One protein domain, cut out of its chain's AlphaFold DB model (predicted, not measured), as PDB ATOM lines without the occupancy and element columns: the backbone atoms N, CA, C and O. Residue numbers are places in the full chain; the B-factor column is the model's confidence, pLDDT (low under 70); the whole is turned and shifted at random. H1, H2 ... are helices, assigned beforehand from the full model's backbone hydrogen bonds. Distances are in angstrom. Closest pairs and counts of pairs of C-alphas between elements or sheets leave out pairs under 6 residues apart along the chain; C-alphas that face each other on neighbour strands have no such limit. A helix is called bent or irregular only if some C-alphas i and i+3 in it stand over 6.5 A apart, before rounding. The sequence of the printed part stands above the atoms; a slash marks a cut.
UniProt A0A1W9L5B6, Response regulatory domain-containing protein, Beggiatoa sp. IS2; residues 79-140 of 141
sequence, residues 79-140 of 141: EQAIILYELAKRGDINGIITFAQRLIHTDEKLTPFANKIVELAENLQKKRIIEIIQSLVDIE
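This is residues 79 to 140 of the 141 residues of the protein "Response regulatory domain-containing protein" of Beggiatoa sp. IS2 (UniProt A0A1W9L5B6). What shape does this model have? Four helices make an up-and-down bundle, each running against the one before it, with H3 beside H2 and H1 beside H4. The two pairs meet where H1 and H3 end and H2 and H4 begin, and they splay away from each other toward the other end. What is it made of? The printed part has 62 residues, 54 of them in the four named helices H1, H2, H3 and H4 in chain order, with no named strand; the class is all helix. How large is it? It is compact, with a radius of gyration of the C-alphas of 10.4 A and spans of 28 by 25 by 16 A.

What touches the longest helix? H3, residues 108 to 122, touches H2, residues 93 to 106, at a shallow tilt of 11 degrees, opposite ways; their closest C-alphas are those of Ala 100 and Ala 114, 4.6 A apart. With residues 117 to 121 alone, H3 touches residues 126 to 129 of H4, residues 126 to 138; the closest C-alphas, of Ile 117 and Ile 129, are 6.4 A apart, and the shallow tilt of 35.0 degrees, opposite ways, is only just short of steep. Where is the remaining helix? H1, residues 79 to 90, touches H4 at a shallow tilt of 30 degrees, opposite ways, the closest C-alphas being those of Ala 88 and Lys 126, 6.1 A apart. Residues 84 to 88 of H1 alone touch residues 93 to 99 of H2, at a shallow tilt of 15 degrees, opposite ways, with the C-alphas of Leu 87 and Ile 96 closest at 6.0 A. Which pairs stay apart? H1 and H3 are apart, and H2 and H4 only just, with their closest C-alphas 8.4 A from each other. What do the backbones show? Every O i to N i+4 pair is within hydrogen-bond range in H1, H2 and H4, but 9 of 11 in H3.

How long are the helices? From first to last C-alpha H3 measures 21.1 A, H2 19.9 A, H4 18.4 A and H1 16.7 A. H3 is irregular: C-alphas 109 and 112 are 7.3 A apart. Where are the anchor points? H3 begins at C-alpha 108 (136.079, 125.989, 198.651), H1 begins at C-alpha 79 (140.449, 130.523, 215.060), and H4 ends at C-alpha 138 (147.119, 142.429, 211.974).

How far does it reach? The two C-alphas farthest apart, of Asn 123 and Glu 140, are 28.4 A from each other. Is the printed part continuous? It has no cut, and the links H1 to H2, H2 to H3 and H3 to H4 are tight, each joining a helical hairpin. Where is confidence low? The mean pLDDT of the printed part is 80.2, and residues 136 to 140 are under 70.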
ATOM      1  N   GLU A  79     140.096 131.805 214.427       74.38
ATOM      2  CA  GLU A  79     140.449 130.523 215.060       74.38
ATOM      3  C   GLU A  79     141.351 129.631 214.187       74.38
ATOM      4  O   GLU A  79     142.304 129.021 214.675       74.38
ATOM      5  N   GLN A  80     141.086 129.568 212.882       79.06
ATOM      6  CA  GLN A  80     141.864 128.771 211.935       79.06
ATOM      7  C   GLN A  80     143.262 129.362 211.727       79.06
ATOM      8  O   GLN A  80     144.237 128.613 211.649       79.06
ATOM      9  N   ALA A  81     143.372 130.694 211.695       77.88
ATOM     10  CA  ALA A  81     144.648 131.398 211.633       77.88
ATOM     11  C   ALA A  81     145.504 131.134 212.885       77.88
ATOM     12  O   ALA A  81     146.697 130.854 212.762       77.88
ATOM     13  N   ILE A  82     144.901 131.132 214.078       79.94
ATOM     14  CA  ILE A  82     145.594 130.822 215.341       79.94
ATOM     15  C   ILE A  82     146.126 129.382 215.344       79.94
ATOM     16  O   ILE A  82     147.280 129.154 215.712       79.94
ATOM     17  N   ILE A  83     145.324 128.409 214.897       84.12
ATOM     18  CA  ILE A  83     145.753 127.002 214.815       84.12
ATOM     19  C   ILE A  83     146.933 126.857 213.849       84.12
ATOM     20  O   ILE A  83     147.943 126.241 214.190       84.12
ATOM     21  N   LEU A  84     146.837 127.468 212.666       84.25
ATOM     22  CA  LEU A  84     147.922 127.502 211.687       84.25
ATOM     23  C   LEU A  84     149.184 128.155 212.245       84.25
ATOM     24  O   LEU A  84     150.277 127.638 212.026       84.25
ATOM     25  N   TYR A  85     149.048 129.248 212.997       83.81
ATOM     26  CA  TYR A  85     150.173 129.924 213.635       83.81
ATOM     27  C   TYR A  85     150.856 129.030 214.670       83.81
ATOM     28  O   TYR A  85     152.081 128.946 214.690       83.81
ATOM     29  N   GLU A  86     150.097 128.320 215.502       84.00
ATOM     30  CA  GLU A  86     150.648 127.400 216.502       84.00
ATOM     31  C   GLU A  86     151.342 126.190 215.861       84.00
ATOM     32  O   GLU A  86     152.458 125.837 216.256       84.00
ATOM     33  N   LEU A  87     150.738 125.591 214.829       85.12
ATOM     34  CA  LEU A  87     151.349 124.507 214.051       85.12
ATOM     35  C   LEU A  87     152.634 124.982 213.365       85.12
ATOM     36  O   LEU A  87     153.686 124.343 213.482       85.12
ATOM     37  N   ALA A  88     152.576 126.158 212.735       85.12
ATOM     38  CA  ALA A  88     153.727 126.812 212.142       85.12
ATOM     39  C   ALA A  88     154.789 127.084 213.195       85.12
ATOM     40  O   ALA A  88     155.927 126.737 212.957       85.12
ATOM     41  N   LYS A  89     154.471 127.596 214.384       82.44
ATOM     42  CA  LYS A  89     155.435 127.875 215.461       82.44
ATOM     43  C   LYS A  89     156.115 126.606 215.979       82.44
ATOM     44  O   LYS A  89     157.341 126.604 216.144       82.44
ATOM     45  N   ARG A  90     155.361 125.518 216.157       83.12
ATOM     46  CA  ARG A  90     155.876 124.197 216.560       83.12
ATOM     47  C   ARG A  90     156.709 123.521 215.470       83.12
ATOM     48  O   ARG A  90     157.590 122.736 215.798       83.12
ATOM     49  N   GLY A  91     156.513 123.894 214.204       80.44
ATOM     50  CA  GLY A  91     157.188 123.274 213.060       80.44
ATOM     51  C   GLY A  91     156.558 121.947 212.641       80.44
ATOM     52  O   GLY A  91     157.240 121.109 212.061       80.44
ATOM     53  N   ASP A  92     155.275 121.752 212.946       85.00
ATOM     54  CA  ASP A  92     154.529 120.552 212.575       85.00
ATOM     55  C   ASP A  92     154.033 120.659 211.125       85.00
ATOM     56  O   ASP A  92     152.900 121.051 210.860       85.00
ATOM     57  N   ILE A  93     154.915 120.352 210.174       85.12
ATOM     58  CA  ILE A  93     154.644 120.470 208.732       85.12
ATOM     59  C   ILE A  93     153.474 119.577 208.304       85.12
ATOM     60  O   ILE A  93     152.592 120.029 207.577       85.12
ATOM     61  N   ASN A  94     153.416 118.340 208.803       84.75
ATOM     62  CA  ASN A  94     152.320 117.420 208.491       84.75
ATOM     63  C   ASN A  94     150.986 117.931 209.044       84.75
ATOM     64  O   ASN A  94     149.963 117.852 208.359       84.75
ATOM     65  N   GLY A  95     150.994 118.487 210.259       86.81
ATOM     66  CA  GLY A  95     149.831 119.139 210.851       86.81
ATOM     67  C   GLY A  95     149.358 120.337 210.028       86.81
ATOM     68  O   GLY A  95     148.163 120.459 209.776       86.81
ATOM     69  N   ILE A  96     150.281 121.178 209.543       87.19
ATOM     70  CA  ILE A  96     149.968 122.323 208.669       87.19
ATOM     71  C   ILE A  96     149.300 121.853 207.374       87.19
ATOM     72  O   ILE A  96     148.251 122.382 207.014       87.19
ATOM     73  N   ILE A  97     149.869 120.850 206.699       86.75
ATOM     74  CA  ILE A  97     149.335 120.322 205.434       86.75
ATOM     75  C   ILE A  97     147.944 119.722 205.648       86.75
ATOM     76  O   ILE A  97     147.007 120.052 204.923       86.75
ATOM     77  N   THR A  98     147.783 118.902 206.686       88.56
ATOM     78  CA  THR A  98     146.499 118.263 207.012       88.56
ATOM     79  C   THR A  98     145.430 119.307 207.340       88.56
ATOM     80  O   THR A  98     144.284 119.206 206.900       88.56
ATOM     81  N   PHE A  99     145.797 120.341 208.098       87.88
ATOM     82  CA  PHE A  99     144.889 121.427 208.443       87.88
ATOM     83  C   PHE A  99     144.506 122.268 207.219       87.88
ATOM     84  O   PHE A  99     143.330 122.576 207.033       87.88
ATOM     85  N   ALA A 100     145.468 122.581 206.350       87.31
ATOM     86  CA  ALA A 100     145.222 123.274 205.090       87.31
ATOM     87  C   ALA A 100     144.287 122.471 204.174       87.31
ATOM     88  O   ALA A 100     143.313 123.016 203.670       87.31
ATOM     89  N   GLN A 101     144.484 121.162 204.033       86.69
ATOM     90  CA  GLN A 101     143.569 120.302 203.272       86.69
ATOM     91  C   GLN A 101     142.156 120.282 203.869       86.69
ATOM     92  O   GLN A 101     141.164 120.346 203.144       86.69
ATOM     93  N   ARG A 102     142.034 120.265 205.201       86.50
ATOM     94  CA  ARG A 102     140.733 120.360 205.874       86.50
ATOM     95  C   ARG A 102     140.036 121.701 205.617       86.50
ATOM     96  O   ARG A 102     138.811 121.725 205.513       86.50
ATOM     97  N   LEU A 103     140.790 122.797 205.497       83.56
ATOM     98  CA  LEU A 103     140.245 124.112 205.143       83.56
ATOM     99  C   LEU A 103     139.595 124.099 203.755       83.56
ATOM    100  O   LEU A 103     138.487 124.605 203.626       83.56
ATOM    101  N   ILE A 104     140.219 123.437 202.773       82.12
ATOM    102  CA  ILE A 104     139.666 123.259 201.414       82.12
ATOM    103  C   ILE A 104     138.301 122.566 201.468       82.12
ATOM    104  O   ILE A 104     137.353 122.995 200.820       82.12
ATOM    105  N   HIS A 105     138.187 121.508 202.276       77.62
ATOM    106  CA  HIS A 105     136.930 120.775 202.443       77.62
ATOM    107  C   HIS A 105     135.851 121.553 203.204       77.62
ATOM    108  O   HIS A 105     134.674 121.215 203.099       77.62
ATOM    109  N   THR A 106     136.241 122.549 204.001       76.94
ATOM    110  CA  THR A 106     135.309 123.341 204.813       76.94
ATOM    111  C   THR A 106     134.759 124.526 204.026       76.94
ATOM    112  O   THR A 106     133.572 124.826 204.128       76.94
ATOM    113  N   ASP A 107     135.602 125.188 203.233       75.81
ATOM    114  CA  ASP A 107     135.203 126.291 202.367       75.81
ATOM    115  C   ASP A 107     136.064 126.288 201.099       75.81
ATOM    116  O   ASP A 107     137.270 126.548 201.131       75.81
ATOM    117  N   GLU A 108     135.426 126.028 199.961       75.31
ATOM    118  CA  GLU A 108     136.079 125.989 198.651       75.31
ATOM    119  C   GLU A 108     136.722 127.343 198.291       75.31
ATOM    120  O   GLU A 108     137.689 127.401 197.529       75.31
ATOM    121  N   LYS A 109     136.277 128.447 198.902       75.00
ATOM    122  CA  LYS A 109     136.879 129.775 198.714       75.00
ATOM    123  C   LYS A 109     138.244 129.923 199.388       75.00
ATOM    124  O   LYS A 109     139.009 130.808 199.011       75.00
ATOM    125  N   LEU A 110     138.574 129.057 200.350       76.56
ATOM    126  CA  LEU A 110     139.879 129.014 201.019       76.56
ATOM    127  C   LEU A 110     140.902 128.161 200.259       76.56
ATOM    128  O   LEU A 110     142.074 128.137 200.634       76.56
ATOM    129  N   THR A 111     140.502 127.503 199.168       77.50
ATOM    130  CA  THR A 111     141.380 126.692 198.312       77.50
ATOM    131  C   THR A 111     142.681 127.389 197.895       77.50
ATOM    132  O   THR A 111     143.745 126.803 198.108       77.50
ATOM    133  N   PRO A 112     142.675 128.630 197.363       79.56
ATOM    134  CA  PRO A 112     143.922 129.307 197.002       79.56
ATOM    135  C   PRO A 112     144.834 129.547 198.216       79.56
ATOM    136  O   PRO A 112     146.054 129.442 198.095       79.56
ATOM    137  N   PHE A 113     144.263 129.823 199.395       83.38
ATOM    138  CA  PHE A 113     145.023 130.014 200.636       83.38
ATOM    139  C   PHE A 113     145.660 128.714 201.106       83.38
ATOM    140  O   PHE A 113     146.869 128.649 201.325       83.38
ATOM    141  N   ALA A 114     144.850 127.667 201.218       85.50
ATOM    142  CA  ALA A 114     145.293 126.360 201.656       85.50
ATOM    143  C   ALA A 114     146.386 125.798 200.741       85.50
ATOM    144  O   ALA A 114     147.418 125.359 201.244       85.50
ATOM    145  N   ASN A 115     146.225 125.899 199.418       83.62
ATOM    146  CA  ASN A 115     147.248 125.467 198.465       83.62
ATOM    147  C   ASN A 115     148.560 126.235 198.651       83.62
ATOM    148  O   ASN A 115     149.628 125.625 198.634       83.62
ATOM    149  N   LYS A 116     148.497 127.549 198.907       84.06
ATOM    150  CA  LYS A 116     149.705 128.338 199.168       84.06
ATOM    151  C   LYS A 116     150.407 127.911 200.455       84.06
ATOM    152  O   LYS A 116     151.629 127.819 200.491       84.06
ATOM    153  N   ILE A 117     149.647 127.627 201.508       86.19
ATOM    154  CA  ILE A 117     150.192 127.143 202.779       86.19
ATOM    155  C   ILE A 117     150.815 125.751 202.627       86.19
ATOM    156  O   ILE A 117     151.896 125.527 203.167       86.19
ATOM    157  N   VAL A 118     150.182 124.844 201.876       86.56
ATOM    158  CA  VAL A 118     150.729 123.512 201.571       86.56
ATOM    159  C   VAL A 118     152.041 123.636 200.803       86.56
ATOM    160  O   VAL A 118     153.040 123.076 201.242       86.56
ATOM    161  N   GLU A 119     152.084 124.446 199.740       86.00
ATOM    162  CA  GLU A 119     153.304 124.690 198.956       86.00
ATOM    163  C   GLU A 119     154.446 125.206 199.849       86.00
ATOM    164  O   GLU A 119     155.580 124.729 199.788       86.00
ATOM    165  N   LEU A 120     154.160 126.169 200.729       82.75
ATOM    166  CA  LEU A 120     155.156 126.702 201.657       82.75
ATOM    167  C   LEU A 120     155.594 125.668 202.702       82.75
ATOM    168  O   LEU A 120     156.759 125.673 203.107       82.75
ATOM    169  N   ALA A 121     154.687 124.800 203.150       85.62
ATOM    170  CA  ALA A 121     154.966 123.754 204.127       85.62
ATOM    171  C   ALA A 121     155.856 122.653 203.530       85.62
ATOM    172  O   ALA A 121     156.837 122.264 204.163       85.62
ATOM    173  N   GLU A 122     155.584 122.230 202.294       82.88
ATOM    174  CA  GLU A 122     156.411 121.283 201.534       82.88
ATOM    175  C   GLU A 122     157.817 121.833 201.275       82.88
ATOM    176  O   GLU A 122     158.808 121.120 201.419       82.88
ATOM    177  N   ASN A 123     157.926 123.136 200.997       83.44
ATOM    178  CA  ASN A 123     159.208 123.825 200.846       83.44
ATOM    179  C   ASN A 123     159.874 124.200 202.186       83.44
ATOM    180  O   ASN A 123     160.873 124.926 202.198       83.44
ATOM    181  N   LEU A 124     159.333 123.750 203.327       79.44
ATOM    182  CA  LEU A 124     159.838 124.029 204.679       79.44
ATOM    183  C   LEU A 124     159.979 125.534 204.990       79.44
ATOM    184  O   LEU A 124     160.748 125.943 205.867       79.44
ATOM    185  N   GLN A 125     159.208 126.388 204.312       79.88
ATOM    186  CA  GLN A 125     159.255 127.847 204.423       79.88
ATOM    187  C   GLN A 125     158.441 128.358 205.619       79.88
ATOM    188  O   GLN A 125     157.630 129.278 205.516       79.88
ATOM    189  N   LYS A 126     158.718 127.799 206.802       78.81
ATOM    190  CA  LYS A 126     158.056 128.107 208.081       78.81
ATOM    191  C   LYS A 126     157.917 129.611 208.354       78.81
ATOM    192  O   LYS A 126     156.874 130.057 208.817       78.81
ATOM    193  N   LYS A 127     158.959 130.400 208.059       77.69
ATOM    194  CA  LYS A 127     158.949 131.862 208.257       77.69
ATOM    195  C   LYS A 127     157.893 132.557 207.397       77.69
ATOM    196  O   LYS A 127     157.137 133.362 207.919       77.69
ATOM    197  N   ARG A 128     157.796 132.182 206.118       80.38
ATOM    198  CA  ARG A 128     156.812 132.745 205.184       80.38
ATOM    199  C   ARG A 128     155.384 132.408 205.597       80.38
ATOM    200  O   ARG A 128     154.517 133.265 205.520       80.38
ATOM    201  N   ILE A 129     155.156 131.187 206.086       83.44
ATOM    202  CA  ILE A 129     153.853 130.776 206.631       83.44
ATOM    203  C   ILE A 129     153.451 131.701 207.786       83.44
ATOM    204  O   ILE A 129     152.342 132.224 207.796       83.44
ATOM    205  N   ILE A 130     154.366 131.949 208.727       80.94
ATOM    206  CA  ILE A 130     154.117 132.833 209.872       80.94
ATOM    207  C   ILE A 130     153.847 134.275 209.422       80.94
ATOM    208  O   ILE A 130     152.885 134.866 209.899       80.94
ATOM    209  N   GLU A 131     154.642 134.817 208.499       82.75
ATOM    210  CA  GLU A 131     154.463 136.174 207.958       82.75
ATOM    211  C   GLU A 131     153.087 136.352 207.305       82.75
ATOM    212  O   GLU A 131     152.401 137.345 207.549       82.75
ATOM    213  N   ILE A 132     152.650 135.367 206.514       80.81
ATOM    214  CA  ILE A 132     151.329 135.380 205.880       80.81
ATOM    215  C   ILE A 132     150.229 135.353 206.943       80.81
ATOM    216  O   ILE A 132     149.295 136.143 206.871       80.81
ATOM    217  N   ILE A 133     150.338 134.483 207.950       82.44
ATOM    218  CA  ILE A 133     149.328 134.386 209.013       82.44
ATOM    219  C   ILE A 133     149.281 135.671 209.854       82.44
ATOM    220  O   ILE A 133     148.196 136.146 210.172       82.44
ATOM    221  N   GLN A 134     150.433 136.265 210.174       75.75
ATOM    222  CA  GLN A 134     150.519 137.533 210.907       75.75
ATOM    223  C   GLN A 134     149.870 138.680 210.134       75.75
ATOM    224  O   GLN A 134     149.053 139.397 210.701       75.75
ATOM    225  N   SER A 135     150.142 138.785 208.831       72.88
ATOM    226  CA  SER A 135     149.494 139.767 207.955       72.88
ATOM    227  C   SER A 135     147.961 139.655 207.990       72.88
ATOM    228  O   SER A 135     147.258 140.661 207.989       72.88
ATOM    229  N   LEU A 136     147.411 138.442 208.107       69.75
ATOM    230  CA  LEU A 136     145.959 138.248 208.193       69.75
ATOM    231  C   LEU A 136     145.369 138.695 209.539       69.75
ATOM    232  O   LEU A 136     144.262 139.244 209.547       69.75
ATOM    233  N   VAL A 137     146.103 138.474 210.635       65.81
ATOM    234  CA  VAL A 137     145.701 138.826 212.010       65.81
ATOM    235  C   VAL A 137     145.842 140.331 212.274       65.81
ATOM    236  O   VAL A 137     144.965 140.918 212.898       65.81
ATOM    237  N   ASP A 138     146.884 140.989 211.754       56.56
ATOM    238  CA  ASP A 138     147.119 142.429 211.974       56.56
ATOM    239  C   ASP A 138     146.115 143.338 211.240       56.56
ATOM    240  O   ASP A 138     145.908 144.482 211.636       56.56
ATOM    241  N   ILE A 139     145.434 142.835 210.206       51.94
ATOM    242  CA  ILE A 139     144.398 143.587 209.473       51.94
ATOM    243  C   ILE A 139     143.054 143.644 210.252       51.94
ATOM    244  O   ILE A 139     142.134 144.329 209.821       51.94
ATOM    245  N   GLU A 140     142.893 142.951 211.389       46.34
ATOM    246  CA  GLU A 140     141.671 143.018 212.228       46.34
ATOM    247  C   GLU A 140     141.686 144.116 213.317       46.34
ATOM    248  O   GLU A 140     140.808 144.114 214.182       46.34
TER     249      GLU A 140